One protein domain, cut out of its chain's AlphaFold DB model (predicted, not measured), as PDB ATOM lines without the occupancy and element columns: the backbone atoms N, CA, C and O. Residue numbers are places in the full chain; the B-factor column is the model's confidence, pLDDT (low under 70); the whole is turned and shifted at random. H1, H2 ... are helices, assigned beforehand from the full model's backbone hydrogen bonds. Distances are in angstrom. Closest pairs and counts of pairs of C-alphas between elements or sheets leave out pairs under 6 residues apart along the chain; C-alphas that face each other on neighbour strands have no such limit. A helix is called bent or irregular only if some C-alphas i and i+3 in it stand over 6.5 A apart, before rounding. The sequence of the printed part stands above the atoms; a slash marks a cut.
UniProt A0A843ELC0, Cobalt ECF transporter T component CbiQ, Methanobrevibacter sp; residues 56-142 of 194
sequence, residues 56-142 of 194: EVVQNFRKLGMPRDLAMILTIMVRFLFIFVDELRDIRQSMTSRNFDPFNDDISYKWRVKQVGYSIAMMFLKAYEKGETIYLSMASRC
ATOM      1  N   GLU A  56     -42.376  35.194  -6.504       76.19
ATOM      2  CA  GLU A  56     -43.479  34.408  -5.937       76.19
ATOM      3  C   GLU A  56     -43.604  33.043  -6.614       76.19
ATOM      4  O   GLU A  56     -43.836  32.037  -5.943       76.19
ATOM      5  N   VAL A  57     -43.367  32.979  -7.927       80.38
ATOM      6  CA  VAL A  57     -43.371  31.720  -8.686       80.38
ATOM      7  C   VAL A  57     -42.327  30.748  -8.124       80.38
ATOM      8  O   VAL A  57     -42.640  29.597  -7.822       80.38
ATOM      9  N   VAL A  58     -41.104  31.231  -7.888       79.06
ATOM     10  CA  VAL A  58     -40.014  30.448  -7.278       79.06
ATOM     11  C   VAL A  58     -40.345  29.991  -5.855       79.06
ATOM     12  O   VAL A  58     -40.080  28.846  -5.489       79.06
ATOM     13  N   GLN A  59     -40.983  30.844  -5.054       74.69
ATOM     14  CA  GLN A  59     -41.415  30.465  -3.707       74.69
ATOM     15  C   GLN A  59     -42.509  29.388  -3.722       74.69
ATOM     16  O   GLN A  59     -42.541  28.528  -2.836       74.69
ATOM     17  N   ASN A  60     -43.386  29.407  -4.727       77.44
ATOM     18  CA  ASN A  60     -44.438  28.410  -4.901       77.44
ATOM     19  C   ASN A  60     -43.893  27.062  -5.400       77.44
ATOM     20  O   ASN A  60     -44.399  26.029  -4.966       77.44
ATOM     21  N   PHE A  61     -42.809  27.035  -6.186       77.81
ATOM     22  CA  PHE A  61     -42.118  25.782  -6.540       77.81
ATOM     23  C   PHE A  61     -41.648  24.993  -5.311       77.81
ATOM     24  O   PHE A  61     -41.681  23.763  -5.312       77.81
ATOM     25  N   ARG A  62     -41.307  25.677  -4.212       73.56
ATOM     26  CA  ARG A  62     -40.992  25.018  -2.937       73.56
ATOM     27  C   ARG A  62     -42.192  24.272  -2.345       73.56
ATOM     28  O   ARG A  62     -42.022  23.187  -1.804       73.56
ATOM     29  N   LYS A  63     -43.408  24.822  -2.466       73.56
ATOM     30  CA  LYS A  63     -44.644  24.146  -2.018       73.56
ATOM     31  C   LYS A  63     -44.965  22.906  -2.860       73.56
ATOM     32  O   LYS A  63     -45.687  22.036  -2.392       73.56
ATOM     33  N   LEU A  64     -44.414  22.822  -4.071       78.50
ATOM     34  CA  LEU A  64     -44.623  21.728  -5.017       78.50
ATOM     35  C   LEU A  64     -43.693  20.518  -4.787       78.50
ATOM     36  O   LEU A  64     -43.730  19.577  -5.572       78.50
ATOM     37  N   GLY A  65     -42.874  20.528  -3.725       78.00
ATOM     38  CA  GLY A  65     -42.023  19.396  -3.333       78.00
ATOM     39  C   GLY A  65     -40.530  19.541  -3.656       78.00
ATOM     40  O   GLY A  65     -39.792  18.565  -3.559       78.00
ATOM     41  N   MET A  66     -40.056  20.734  -4.033       81.31
ATOM     42  CA  MET A  66     -38.625  20.983  -4.264       81.31
ATOM     43  C   MET A  66     -37.816  20.850  -2.956       81.31
ATOM     44  O   MET A  66     -38.233  21.414  -1.937       81.31
ATOM     45  N   PRO A  67     -36.647  20.171  -2.961       85.44
ATOM     46  CA  PRO A  67     -35.798  20.077  -1.777       85.44
ATOM     47  C   PRO A  67     -35.316  21.466  -1.347       85.44
ATOM     48  O   PRO A  67     -35.108  22.370  -2.164       85.44
ATOM     49  N   ARG A  68     -35.149  21.637  -0.035       79.00
ATOM     50  CA  ARG A  68     -34.961  22.943   0.605       79.00
ATOM     51  C   ARG A  68     -33.741  23.706   0.090       79.00
ATOM     52  O   ARG A  68     -33.846  24.910  -0.157       79.00
ATOM     53  N   ASP A  69     -32.622  23.016  -0.099       84.44
ATOM     54  CA  ASP A  69     -31.366  23.634  -0.534       84.44
ATOM     55  C   ASP A  69     -31.478  24.203  -1.946       84.44
ATOM     56  O   ASP A  69     -31.110  25.353  -2.190       84.44
ATOM     57  N   LEU A  70     -32.095  23.451  -2.866       86.00
ATOM     58  CA  LEU A  70     -32.325  23.932  -4.228       86.00
ATOM     59  C   LEU A  70     -33.255  25.148  -4.233       86.00
ATOM     60  O   LEU A  70     -32.988  26.120  -4.938       86.00
ATOM     61  N   ALA A  71     -34.324  25.127  -3.430       84.06
ATOM     62  CA  ALA A  71     -35.233  26.266  -3.332       84.06
ATOM     63  C   ALA A  71     -34.500  27.525  -2.836       84.06
ATOM     64  O   ALA A  71     -34.703  28.621  -3.363       84.06
ATOM     65  N   MET A  72     -33.628  27.378  -1.833       83.81
ATOM     66  CA  MET A  72     -32.813  28.467  -1.289       83.81
ATOM     67  C   MET A  72     -31.886  29.079  -2.335       83.81
ATOM     68  O   MET A  72     -31.905  30.300  -2.507       83.81
ATOM     69  N   ILE A  73     -31.140  28.244  -3.063       88.69
ATOM     70  CA  ILE A  73     -30.263  28.690  -4.151       88.69
ATOM     71  C   ILE A  73     -31.083  29.448  -5.202       88.69
ATOM     72  O   ILE A  73     -30.703  30.549  -5.596       88.69
ATOM     73  N   LEU A  74     -32.246  28.919  -5.590       88.56
ATOM     74  CA  LEU A  74     -33.128  29.533  -6.586       88.56
ATOM     75  C   LEU A  74     -33.646  30.913  -6.140       88.56
ATOM     76  O   LEU A  74     -33.659  31.862  -6.921       88.56
ATOM     77  N   THR A  75     -34.024  31.059  -4.870       85.19
ATOM     78  CA  THR A  75     -34.522  32.336  -4.326       85.19
ATOM     79  C   THR A  75     -33.428  33.394  -4.236       85.19
ATOM     80  O   THR A  75     -33.653  34.557  -4.579       85.19
ATOM     81  N   ILE A  76     -32.233  32.995  -3.797       88.31
ATOM     82  CA  ILE A  76     -31.042  33.849  -3.782       88.31
ATOM     83  C   ILE A  76     -30.713  34.286  -5.213       88.31
ATOM     84  O   ILE A  76     -30.577  35.481  -5.466       88.31
ATOM     85  N   MET A  77     -30.685  33.346  -6.159       90.06
ATOM     86  CA  MET A  77     -30.426  33.606  -7.574       90.06
ATOM     87  C   MET A  77     -31.389  34.650  -8.151       90.06
ATOM     88  O   MET A  77     -30.933  35.635  -8.724       90.06
ATOM     89  N   VAL A  78     -32.706  34.494  -7.959       89.69
ATOM     90  CA  VAL A  78     -33.687  35.463  -8.483       89.69
ATOM     91  C   VAL A  78     -33.529  36.837  -7.836       89.69
ATOM     92  O   VAL A  78     -33.623  37.843  -8.535       89.69
ATOM     93  N   ARG A  79     -33.245  36.921  -6.528       88.31
ATOM     94  CA  ARG A  79     -32.970  38.210  -5.870       88.31
ATOM     95  C   ARG A  79     -31.738  38.894  -6.470       88.31
ATOM     96  O   ARG A  79     -31.783  40.096  -6.719       88.31
ATOM     97  N   PHE A  80     -30.658  38.145  -6.690       91.19
ATOM     98  CA  PHE A  80     -29.416  38.702  -7.225       91.19
ATOM     99  C   PHE A  80     -29.474  39.005  -8.715       91.19
ATOM    100  O   PHE A  80     -28.782  39.918  -9.145       91.19
ATOM    101  N   LEU A  81     -30.330  38.333  -9.487       92.75
ATOM    102  CA  LEU A  81     -30.524  38.628 -10.905       92.75
ATOM    103  C   LEU A  81     -30.884  40.104 -11.122       92.75
ATOM    104  O   LEU A  81     -30.226  40.770 -11.913       92.75
ATOM    105  N   PHE A  82     -31.864  40.636 -10.385       90.75
ATOM    106  CA  PHE A  82     -32.264  42.043 -10.522       90.75
ATOM    107  C   PHE A  82     -31.141  43.008 -10.122       90.75
ATOM    108  O   PHE A  82     -30.843  43.937 -10.862       90.75
ATOM    109  N   ILE A  83     -30.448  42.719  -9.017       92.69
ATOM    110  CA  ILE A  83     -29.300  43.518  -8.558       92.69
ATOM    111  C   ILE A  83     -28.183  43.527  -9.612       92.69
ATOM    112  O   ILE A  83     -27.585  44.563  -9.886       92.69
ATOM    113  N   PHE A  84     -27.901  42.381 -10.229       93.19
ATOM    114  CA  PHE A  84     -26.878  42.264 -11.263       93.19
ATOM    115  C   PHE A  84     -27.262  42.949 -12.572       93.19
ATOM    116  O   PHE A  84     -26.379  43.445 -13.265       93.19
ATOM    117  N   VAL A  85     -28.550  42.996 -12.915       93.88
ATOM    118  CA  VAL A  85     -29.037  43.764 -14.068       93.88
ATOM    119  C   VAL A  85     -28.822  45.261 -13.847       93.88
ATOM    120  O   VAL A  85     -28.355  45.939 -14.763       93.88
ATOM    121  N   ASP A  86     -29.087  45.766 -12.641       93.81
ATOM    122  CA  ASP A  86     -28.831  47.168 -12.298       93.81
ATOM    123  C   ASP A  86     -27.329  47.491 -12.336       93.81
ATOM    124  O   ASP A  86     -26.917  48.448 -12.988       93.81
ATOM    125  N   GLU A  87     -26.489  46.630 -11.756       92.81
ATOM    126  CA  GLU A  87     -25.029  46.782 -11.796       92.81
ATOM    127  C   GLU A  87     -24.490  46.747 -13.241       92.81
ATOM    128  O   GLU A  87     -23.626  47.537 -13.621       92.81
ATOM    129  N   LEU A  88     -25.024  45.858 -14.086       93.12
ATOM    130  CA  LEU A  88     -24.696  45.811 -15.514       93.12
ATOM    131  C   LEU A  88     -25.087  47.098 -16.235       93.12
ATOM    132  O   LEU A  88     -24.357  47.549 -17.122       93.12
ATOM    133  N   ARG A  89     -26.229  47.687 -15.875       93.50
ATOM    134  CA  ARG A  89     -26.680  48.961 -16.432       93.50
ATOM    135  C   ARG A  89     -25.726  50.090 -16.048       93.50
ATOM    136  O   ARG A  89     -25.376  50.885 -16.917       93.50
ATOM    137  N   ASP A  90     -25.241  50.108 -14.812       92.19
ATOM    138  CA  ASP A  90     -24.277  51.105 -14.335       92.19
ATOM    139  C   ASP A  90     -22.904  50.940 -15.004       92.19
ATOM    140  O   ASP A  90     -22.303  51.916 -15.463       92.19
ATOM    141  N   ILE A  91     -22.434  49.697 -15.168       91.25
ATOM    142  CA  ILE A  91     -21.217  49.394 -15.936       91.25
ATOM    143  C   ILE A  91     -21.378  49.883 -17.379       91.25
ATOM    144  O   ILE A  91     -20.499  50.576 -17.899       91.25
ATOM    145  N   ARG A  92     -22.519  49.595 -18.016       90.81
ATOM    146  CA  ARG A  92     -22.822  50.070 -19.371       90.81
ATOM    147  C   ARG A  92     -22.842  51.595 -19.448       90.81
ATOM    148  O   ARG A  92     -22.233  52.148 -20.360       90.81
ATOM    149  N   GLN A  93     -23.455  52.274 -18.483       92.50
ATOM    150  CA  GLN A  93     -23.472  53.733 -18.427       92.50
ATOM    151  C   GLN A  93     -22.047  54.299 -18.322       92.50
ATOM    152  O   GLN A  93     -21.673  55.180 -19.097       92.50
ATOM    153  N   SER A  94     -21.208  53.735 -17.449       91.69
ATOM    154  CA  SER A  94     -19.811  54.166 -17.294       91.69
ATOM    155  C   SER A  94     -18.984  53.995 -18.576       91.69
ATOM    156  O   SER A  94     -18.131  54.827 -18.890       91.69
ATOM    157  N   MET A  95     -19.266  52.944 -19.349       89.75
ATOM    158  CA  MET A  95     -18.648  52.708 -20.650       89.75
ATOM    159  C   MET A  95     -19.078  53.754 -21.679       89.75
ATOM    160  O   MET A  95     -18.222  54.328 -22.352       89.75
ATOM    161  N   THR A  96     -20.375  54.070 -21.746       90.38
ATOM    162  CA  THR A  96     -20.872  55.113 -22.656       90.38
ATOM    163  C   THR A  96     -20.281  56.488 -22.332       90.38
ATOM    164  O   THR A  96     -19.906  57.216 -23.246       90.38
ATOM    165  N   SER A  97     -20.064  56.817 -21.050       91.69
ATOM    166  CA  SER A  97     -19.372  58.052 -20.642       91.69
ATOM    167  C   SER A  97     -17.908  58.110 -21.088       91.69
ATOM    168  O   SER A  97     -17.368  59.193 -21.289       91.69
ATOM    169  N   ARG A  98     -17.257  56.956 -21.277       89.25
ATOM    170  CA  ARG A  98     -15.901  56.843 -21.844       89.25
ATOM    171  C   ARG A  98     -15.908  56.808 -23.376       89.25
ATOM    172  O   ARG A  98     -14.910  56.417 -23.977       89.25
ATOM    173  N   ASN A  99     -17.023  57.205 -23.991       85.50
ATOM    174  CA  ASN A  99     -17.253  57.190 -25.432       85.50
ATOM    175  C   ASN A  99     -17.091  55.791 -26.061       85.50
ATOM    176  O   ASN A  99     -16.676  55.659 -27.210       85.50
ATOM    177  N   PHE A 100     -17.384  54.734 -25.293       84.12
ATOM    178  CA  PHE A 100     -17.430  53.367 -25.799       84.12
ATOM    179  C   PHE A 100     -18.879  52.947 -26.032       84.12
ATOM    180  O   PHE A 100     -19.627  52.734 -25.076       84.12
ATOM    181  N   ASP A 101     -19.250  52.783 -27.302       83.81
ATOM    182  CA  ASP A 101     -20.508  52.152 -27.686       83.81
ATOM    183  C   ASP A 101     -20.244  50.735 -28.228       83.81
ATOM    184  O   ASP A 101     -19.590  50.583 -29.266       83.81
ATOM    185  N   PRO A 102     -20.735  49.676 -27.557       76.75
ATOM    186  CA  PRO A 102     -20.602  48.313 -28.055       76.75
ATOM    187  C   PRO A 102     -21.354  48.055 -29.370       76.75
ATOM    188  O   PRO A 102     -21.098  47.027 -29.989       76.75
ATOM    189  N   PHE A 103     -22.259  48.930 -29.811       78.44
ATOM    190  CA  PHE A 103     -22.990  48.759 -31.070       78.44
ATOM    191  C   PHE A 103     -22.459  49.606 -32.226       78.44
ATOM    192  O   PHE A 103     -23.000  49.510 -33.322       78.44
ATOM    193  N   ASN A 104     -21.398  50.394 -32.020       81.06
ATOM    194  CA  ASN A 104     -20.791  51.129 -33.123       81.06
ATOM    195  C   ASN A 104     -19.935  50.189 -34.004       81.06
ATOM    196  O   ASN A 104     -19.148  49.377 -33.497       81.06
ATOM    197  N   ASP A 105     -20.101  50.310 -35.322       78.06
ATOM    198  CA  ASP A 105     -19.372  49.565 -36.353       78.06
ATOM    199  C   ASP A 105     -18.044  50.228 -36.754       78.06
ATOM    200  O   ASP A 105     -17.182  49.561 -37.325       78.06
ATOM    201  N   ASP A 106     -17.813  51.487 -36.367       82.19
ATOM    202  CA  ASP A 106     -16.550  52.203 -36.625       82.19
ATOM    203  C   ASP A 106     -15.344  51.584 -35.886       82.19
ATOM    204  O   ASP A 106     -14.178  51.883 -36.159       82.19
ATOM    205  N   ILE A 107     -15.614  50.724 -34.903       83.75
ATOM    206  CA  ILE A 107     -14.635  50.190 -33.963       83.75
ATOM    207  C   ILE A 107     -14.215  48.783 -34.392       83.75
ATOM    208  O   ILE A 107     -15.043  47.911 -34.654       83.75
ATOM    209  N   SER A 108     -12.907  48.503 -34.366       88.69
ATOM    210  CA  SER A 108     -12.386  47.161 -34.657       88.69
ATOM    211  C   SER A 108     -13.049  46.083 -33.786       88.69
ATOM    212  O   SER A 108     -12.994  46.138 -32.551       88.69
ATOM    213  N   TYR A 109     -13.598  45.047 -34.431       87.75
ATOM    214  CA  TYR A 109     -14.284  43.924 -33.780       87.75
ATOM    215  C   TYR A 109     -13.474  43.310 -32.627       87.75
ATOM    216  O   TYR A 109     -14.005  43.045 -31.547       87.75
ATOM    217  N   LYS A 110     -12.156  43.145 -32.816       89.44
ATOM    218  CA  LYS A 110     -11.257  42.567 -31.806       89.44
ATOM    219  C   LYS A 110     -11.189  43.420 -30.539       89.44
ATOM    220  O   LYS A 110     -11.141  42.884 -29.433       89.44
ATOM    221  N   TRP A 111     -11.187  44.743 -30.690       88.44
ATOM    222  CA  TRP A 111     -11.157  45.659 -29.555       88.44
ATOM    223  C   TRP A 111     -12.514  45.697 -28.841       88.44
ATOM    224  O   TRP A 111     -12.546  45.620 -27.614       88.44
ATOM    225  N   ARG A 112     -13.627  45.676 -29.588       88.88
ATOM    226  CA  ARG A 112     -14.986  45.571 -29.030       88.88
ATOM    227  C   ARG A 112     -15.155  44.330 -28.148       88.88
ATOM    228  O   ARG A 112     -15.568  44.445 -26.996       88.88
ATOM    229  N   VAL A 113     -14.774  43.154 -28.653       90.75
ATOM    230  CA  VAL A 113     -14.841  41.894 -27.890       90.75
ATOM    231  C   VAL A 113     -13.961  41.952 -26.641       90.75
ATOM    232  O   VAL A 113     -14.376  41.495 -25.577       90.75
ATOM    233  N   LYS A 114     -12.774  42.565 -26.731       91.31
ATOM    234  CA  LYS A 114     -11.873  42.734 -25.583       91.31
ATOM    235  C   LYS A 114     -12.506  43.576 -24.466       91.31
ATOM    236  O   LYS A 114     -12.427  43.182 -23.306       91.31
ATOM    237  N   GLN A 115     -13.163  44.690 -24.798       89.88
ATOM    238  CA  GLN A 115     -13.830  45.550 -23.807       89.88
ATOM    239  C   GLN A 115     -15.038  44.872 -23.149       89.88
ATOM    240  O   GLN A 115     -15.215  44.941 -21.930       89.88
ATOM    241  N   VAL A 116     -15.840  44.151 -23.937       91.25
ATOM    242  CA  VAL A 116     -16.944  43.340 -23.402       91.25
ATOM    243  C   VAL A 116     -16.403  42.242 -22.482       91.25
ATOM    244  O   VAL A 116     -16.926  42.050 -21.387       91.25
ATOM    245  N   GLY A 117     -15.305  41.585 -22.868       93.69
ATOM    246  CA  GLY A 117     -14.622  40.590 -22.041       93.69
ATOM    247  C   GLY A 117     -14.173  41.142 -20.686       93.69
ATOM    248  O   GLY A 117     -14.402  40.498 -19.665       93.69
ATOM    249  N   TYR A 118     -13.612  42.356 -20.645       92.56
ATOM    250  CA  TYR A 118     -13.261  43.011 -19.379       92.56
ATOM    251  C   TYR A 118     -14.476  43.296 -18.497       92.56
ATOM    252  O   TYR A 118     -14.415  43.084 -17.287       92.56
ATOM    253  N   SER A 119     -15.590  43.722 -19.094       92.38
ATOM    254  CA  SER A 119     -16.832  43.986 -18.358       92.38
ATOM    255  C   SER A 119     -17.403  42.707 -17.738       92.38
ATOM    256  O   SER A 119     -17.790  42.702 -16.571       92.38
ATOM    257  N   ILE A 120     -17.388  41.601 -18.490       94.31
ATOM    258  CA  ILE A 120     -17.817  40.282 -18.003       94.31
ATOM    259  C   ILE A 120     -16.899  39.799 -16.874       94.31
ATOM    260  O   ILE A 120     -17.390  39.353 -15.841       94.31
ATOM    261  N   ALA A 121     -15.579  39.921 -17.039       95.19
ATOM    262  CA  ALA A 121     -14.615  39.518 -16.016       95.19
ATOM    263  C   ALA A 121     -14.789  40.321 -14.714       95.19
ATOM    264  O   ALA A 121     -14.789  39.747 -13.625       95.19
ATOM    265  N   MET A 122     -15.000  41.636 -14.821       92.62
ATOM    266  CA  MET A 122     -15.274  42.503 -13.675       92.62
ATOM    267  C   MET A 122     -16.581  42.118 -12.973       92.62
ATOM    268  O   MET A 122     -16.620  42.036 -11.745       92.62
ATOM    269  N   MET A 123     -17.644  41.849 -13.735       93.81
ATOM    270  CA  MET A 123     -18.922  41.409 -13.180       93.81
ATOM    271  C   MET A 123     -18.801  40.052 -12.473       93.81
ATOM    272  O   MET A 123     -19.362  39.876 -11.394       93.81
ATOM    273  N   PHE A 124     -18.042  39.114 -13.045       94.94
ATOM    274  CA  PHE A 124     -17.785  37.810 -12.440       94.94
ATOM    275  C   PHE A 124     -17.064  37.939 -11.093       94.94
ATOM    276  O   PHE A 124     -17.500  37.338 -10.111       94.94
ATOM    277  N   LEU A 125     -16.017  38.768 -11.022       95.19
ATOM    278  CA  LEU A 125     -15.291  39.010  -9.774       95.19
ATOM    279  C   LEU A 125     -16.209  39.618  -8.703       95.19
ATOM    280  O   LEU A 125     -16.278  39.103  -7.590       95.19
ATOM    281  N   LYS A 126     -16.999  40.640  -9.065       92.31
ATOM    282  CA  LYS A 126     -17.989  41.239  -8.155       92.31
ATOM    283  C   LYS A 126     -19.028  40.227  -7.671       92.31
ATOM    284  O   LYS A 126     -19.403  40.241  -6.502       92.31
ATOM    285  N   ALA A 127     -19.516  39.356  -8.556       93.56
ATOM    286  CA  ALA A 127     -20.481  38.323  -8.195       93.56
ATOM    287  C   ALA A 127     -19.887  37.302  -7.214       93.56
ATOM    288  O   ALA A 127     -20.572  36.903  -6.270       93.56
ATOM    289  N   TYR A 128     -18.616  36.930  -7.399       95.00
ATOM    290  CA  TYR A 128     -17.887  36.036  -6.499       95.00
ATOM    291  C   TYR A 128     -17.719  36.644  -5.099       95.00
ATOM    292  O   TYR A 128     -18.161  36.049  -4.115       95.00
ATOM    293  N   GLU A 129     -17.188  37.869  -5.007       95.69
ATOM    294  CA  GLU A 129     -17.022  38.598  -3.737       95.69
ATOM    295  C   GLU A 129     -18.360  38.788  -3.012       95.69
ATOM    296  O   GLU A 129     -18.473  38.651  -1.787       95.69
ATOM    297  N   LYS A 130     -19.419  39.076  -3.778       94.06
ATOM    298  CA  LYS A 130     -20.765  39.213  -3.231       94.06
ATOM    299  C   LYS A 130     -21.268  37.886  -2.668       94.06
ATOM    300  O   LYS A 130     -21.832  37.892  -1.575       94.06
ATOM    301  N   GLY A 131     -21.044  36.778  -3.375       94.00
ATOM    302  CA  GLY A 131     -21.369  35.423  -2.925       94.00
ATOM    303  C   GLY A 131     -20.728  35.088  -1.579       94.00
ATOM    304  O   GLY A 131     -21.428  34.678  -0.652       94.00
ATOM    305  N   GLU A 132     -19.431  35.357  -1.439       95.56
ATOM    306  CA  GLU A 132     -18.692  35.157  -0.188       95.56
ATOM    307  C   GLU A 132     -19.242  36.034   0.945       95.56
ATOM    308  O   GLU A 132     -19.535  35.549   2.039       95.56
ATOM    309  N   THR A 133     -19.497  37.314   0.661       95.25
ATOM    310  CA  THR A 133     -20.081  38.252   1.632       95.25
ATOM    311  C   THR A 133     -21.449  37.777   2.136       95.25
ATOM    312  O   THR A 133     -21.752  37.866   3.327       95.25
ATOM    313  N   ILE A 134     -22.299  37.263   1.241       93.38
ATOM    314  CA  ILE A 134     -23.621  36.736   1.604       93.38
ATOM    315  C   ILE A 134     -23.475  35.485   2.458       93.38
ATOM    316  O   ILE A 134     -24.164  35.369   3.470       93.38
ATOM    317  N   TYR A 135     -22.583  34.573   2.074       92.06
ATOM    318  CA  TYR A 135     -22.322  33.352   2.824       92.06
ATOM    319  C   TYR A 135     -21.862  33.663   4.256       92.06
ATOM    320  O   TYR A 135     -22.452  33.165   5.214       92.06
ATOM    321  N   LEU A 136     -20.899  34.575   4.423       95.06
ATOM    322  CA  LEU A 136     -20.438  35.034   5.738       95.06
ATOM    323  C   LEU A 136     -21.561  35.729   6.535       95.06
ATOM    324  O   LEU A 136     -21.716  35.517   7.743       95.06
ATOM    325  N   SER A 137     -22.407  36.519   5.867       93.56
ATOM    326  CA  SER A 137     -23.574  37.144   6.501       93.56
ATOM    327  C   SER A 137     -24.630  36.123   6.938       93.56
ATOM    328  O   SER A 137     -25.292  36.330   7.955       93.56
ATOM    329  N   MET A 138     -24.805  35.029   6.199       90.31
ATOM    330  CA  MET A 138     -25.693  33.935   6.588       90.31
ATOM    331  C   MET A 138     -25.109  33.176   7.779       90.31
ATOM    332  O   MET A 138     -25.796  33.005   8.784       90.31
ATOM    333  N   ALA A 139     -23.825  32.819   7.722       90.94
ATOM    334  CA  ALA A 139     -23.137  32.131   8.809       90.94
ATOM    335  C   ALA A 139     -23.220  32.909  10.137       90.94
ATOM    336  O   ALA A 139     -23.581  32.341  11.166       90.94
ATOM    337  N   SER A 140     -22.995  34.228  10.112       93.31
ATOM    338  CA  SER A 140     -23.086  35.083  11.312       93.31
ATOM    339  C   SER A 140     -24.499  35.210  11.896       93.31
ATOM    340  O   SER A 140     -24.648  35.463  13.089       93.31
ATOM    341  N   ARG A 141     -25.550  34.991  11.096       89.31
ATOM    342  CA  ARG A 141     -26.953  34.976  11.553       89.31
ATOM    343  C   ARG A 141     -27.412  33.603  12.052       89.31
ATOM    344  O   ARG A 141     -28.613  33.395  12.204       89.31
ATOM    345  N   CYS A 142     -26.479  32.680  12.302       85.62
ATOM    346  CA  CYS A 142     -26.765  31.302  12.702       85.62
ATOM    347  C   CYS A 142     -27.704  30.603  11.703       85.62
ATOM    348  O   CYS A 142     -28.687  29.954  12.070       85.62
TER     349      CYS A 142
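What this domain is: This is residues 56 to 142 of the 194 residues of the protein "Cobalt ECF transporter T component CbiQ" of Methanobrevibacter sp (UniProt A0A843ELC0). Two long helices, H2 and H3, cross as a slender, loosely formed X, running opposite ways and coming nearest each other at Ile 91 and Ser 119, while the short helix H1 folds back on the beginning of H2 as a small helical hairpin. A long loop, residues 98 to 108, joins H2 to H3 round one end of the X, and the last residues of H3 stick out at the other. The printed part has 87 residues with three named helices, in the order H1, H2, H3, and no named strand; its class is all helix. It is only just loose, close to extended, with a radius of gyration of the C-alphas of 17.9 A, and its elongated outline spans 53 by 29 by 20 A.

How they stand to each other: Begin with the longest helix, H3, residues 109 to 140. It touches no helix, but it is near H2, residues 68 to 97. Look at Ile 91 and Ser 119, whose C-alphas are the closest of these two helices, 7.4 A apart: H2 and H3 are close but not clearly touching, with 2 pairs of C-alphas within 8 A. Their lines stand at a steep tilt of 42 degrees, and they run opposite ways. Their centres are 10.5 A apart. Now go to the other end of H2, where H1, residues 56 to 63, touches it with 8 pairs of C-alphas within 8 A. The closest C-alphas of H1 and H2 are those of Arg 62 and Ala 71, 5.9 A apart, and H2 touches H1 with residues 68 to 75 alone. The two form a helical hairpin and run opposite ways at a shallow tilt of 19 degrees. H1 and H3 are apart. In the backbone, every O i to N i+4 pair of H3 is within hydrogen-bond range, against 24 of 26 in H2 and 2 of 4 in H1, where 5 of 5 O i to N i+3 pairs are within range.

Where its parts are: Find C-alpha 109 at (-14.284, 43.924, -33.780); from there H3 runs through residues 109 to 140 to C-alpha 140 at (-23.086, 35.083, 11.312), 46.8 A from first to last C-alpha, with z rising along the way. H2 begins at C-alpha 68, at (-34.961, 22.943, 0.605), and covers residues 68 to 97 over 43.9 A, ending at C-alpha 97, at (-19.372, 58.052, -20.642). Pause near residue 82, where H2 has a kink of 29 degrees; it is neither bent nor irregular, but only just, for C-alphas 79 and 82 are 6.1 A apart. H1, residues 56 to 63, is the short one at 11.0 A, and it begins at C-alpha 56, at (-43.479, 34.408, -5.937).

The domain as a whole: Look for the two C-alphas farthest apart and you will find those of Asp 106 and Cys 142, 54.5 A from each other. The link from H1 to H2, 4 residues, is tight; the link from H2 to H3, 11 residues, is long. Three stretches stand free: residues 64 to 69, residues 105 to 110, and residues 135 to 142, of which 135 to 140 belong to H3. Without them the body has 67 residues and spans 48 by 24 by 18 A. The printed residues run from 56 to 142 without a cut. In the B-factor column of this model the mean pLDDT of the printed part is 88.3, with 77 for H1 and 93 for H3, and no printed residue is under 70.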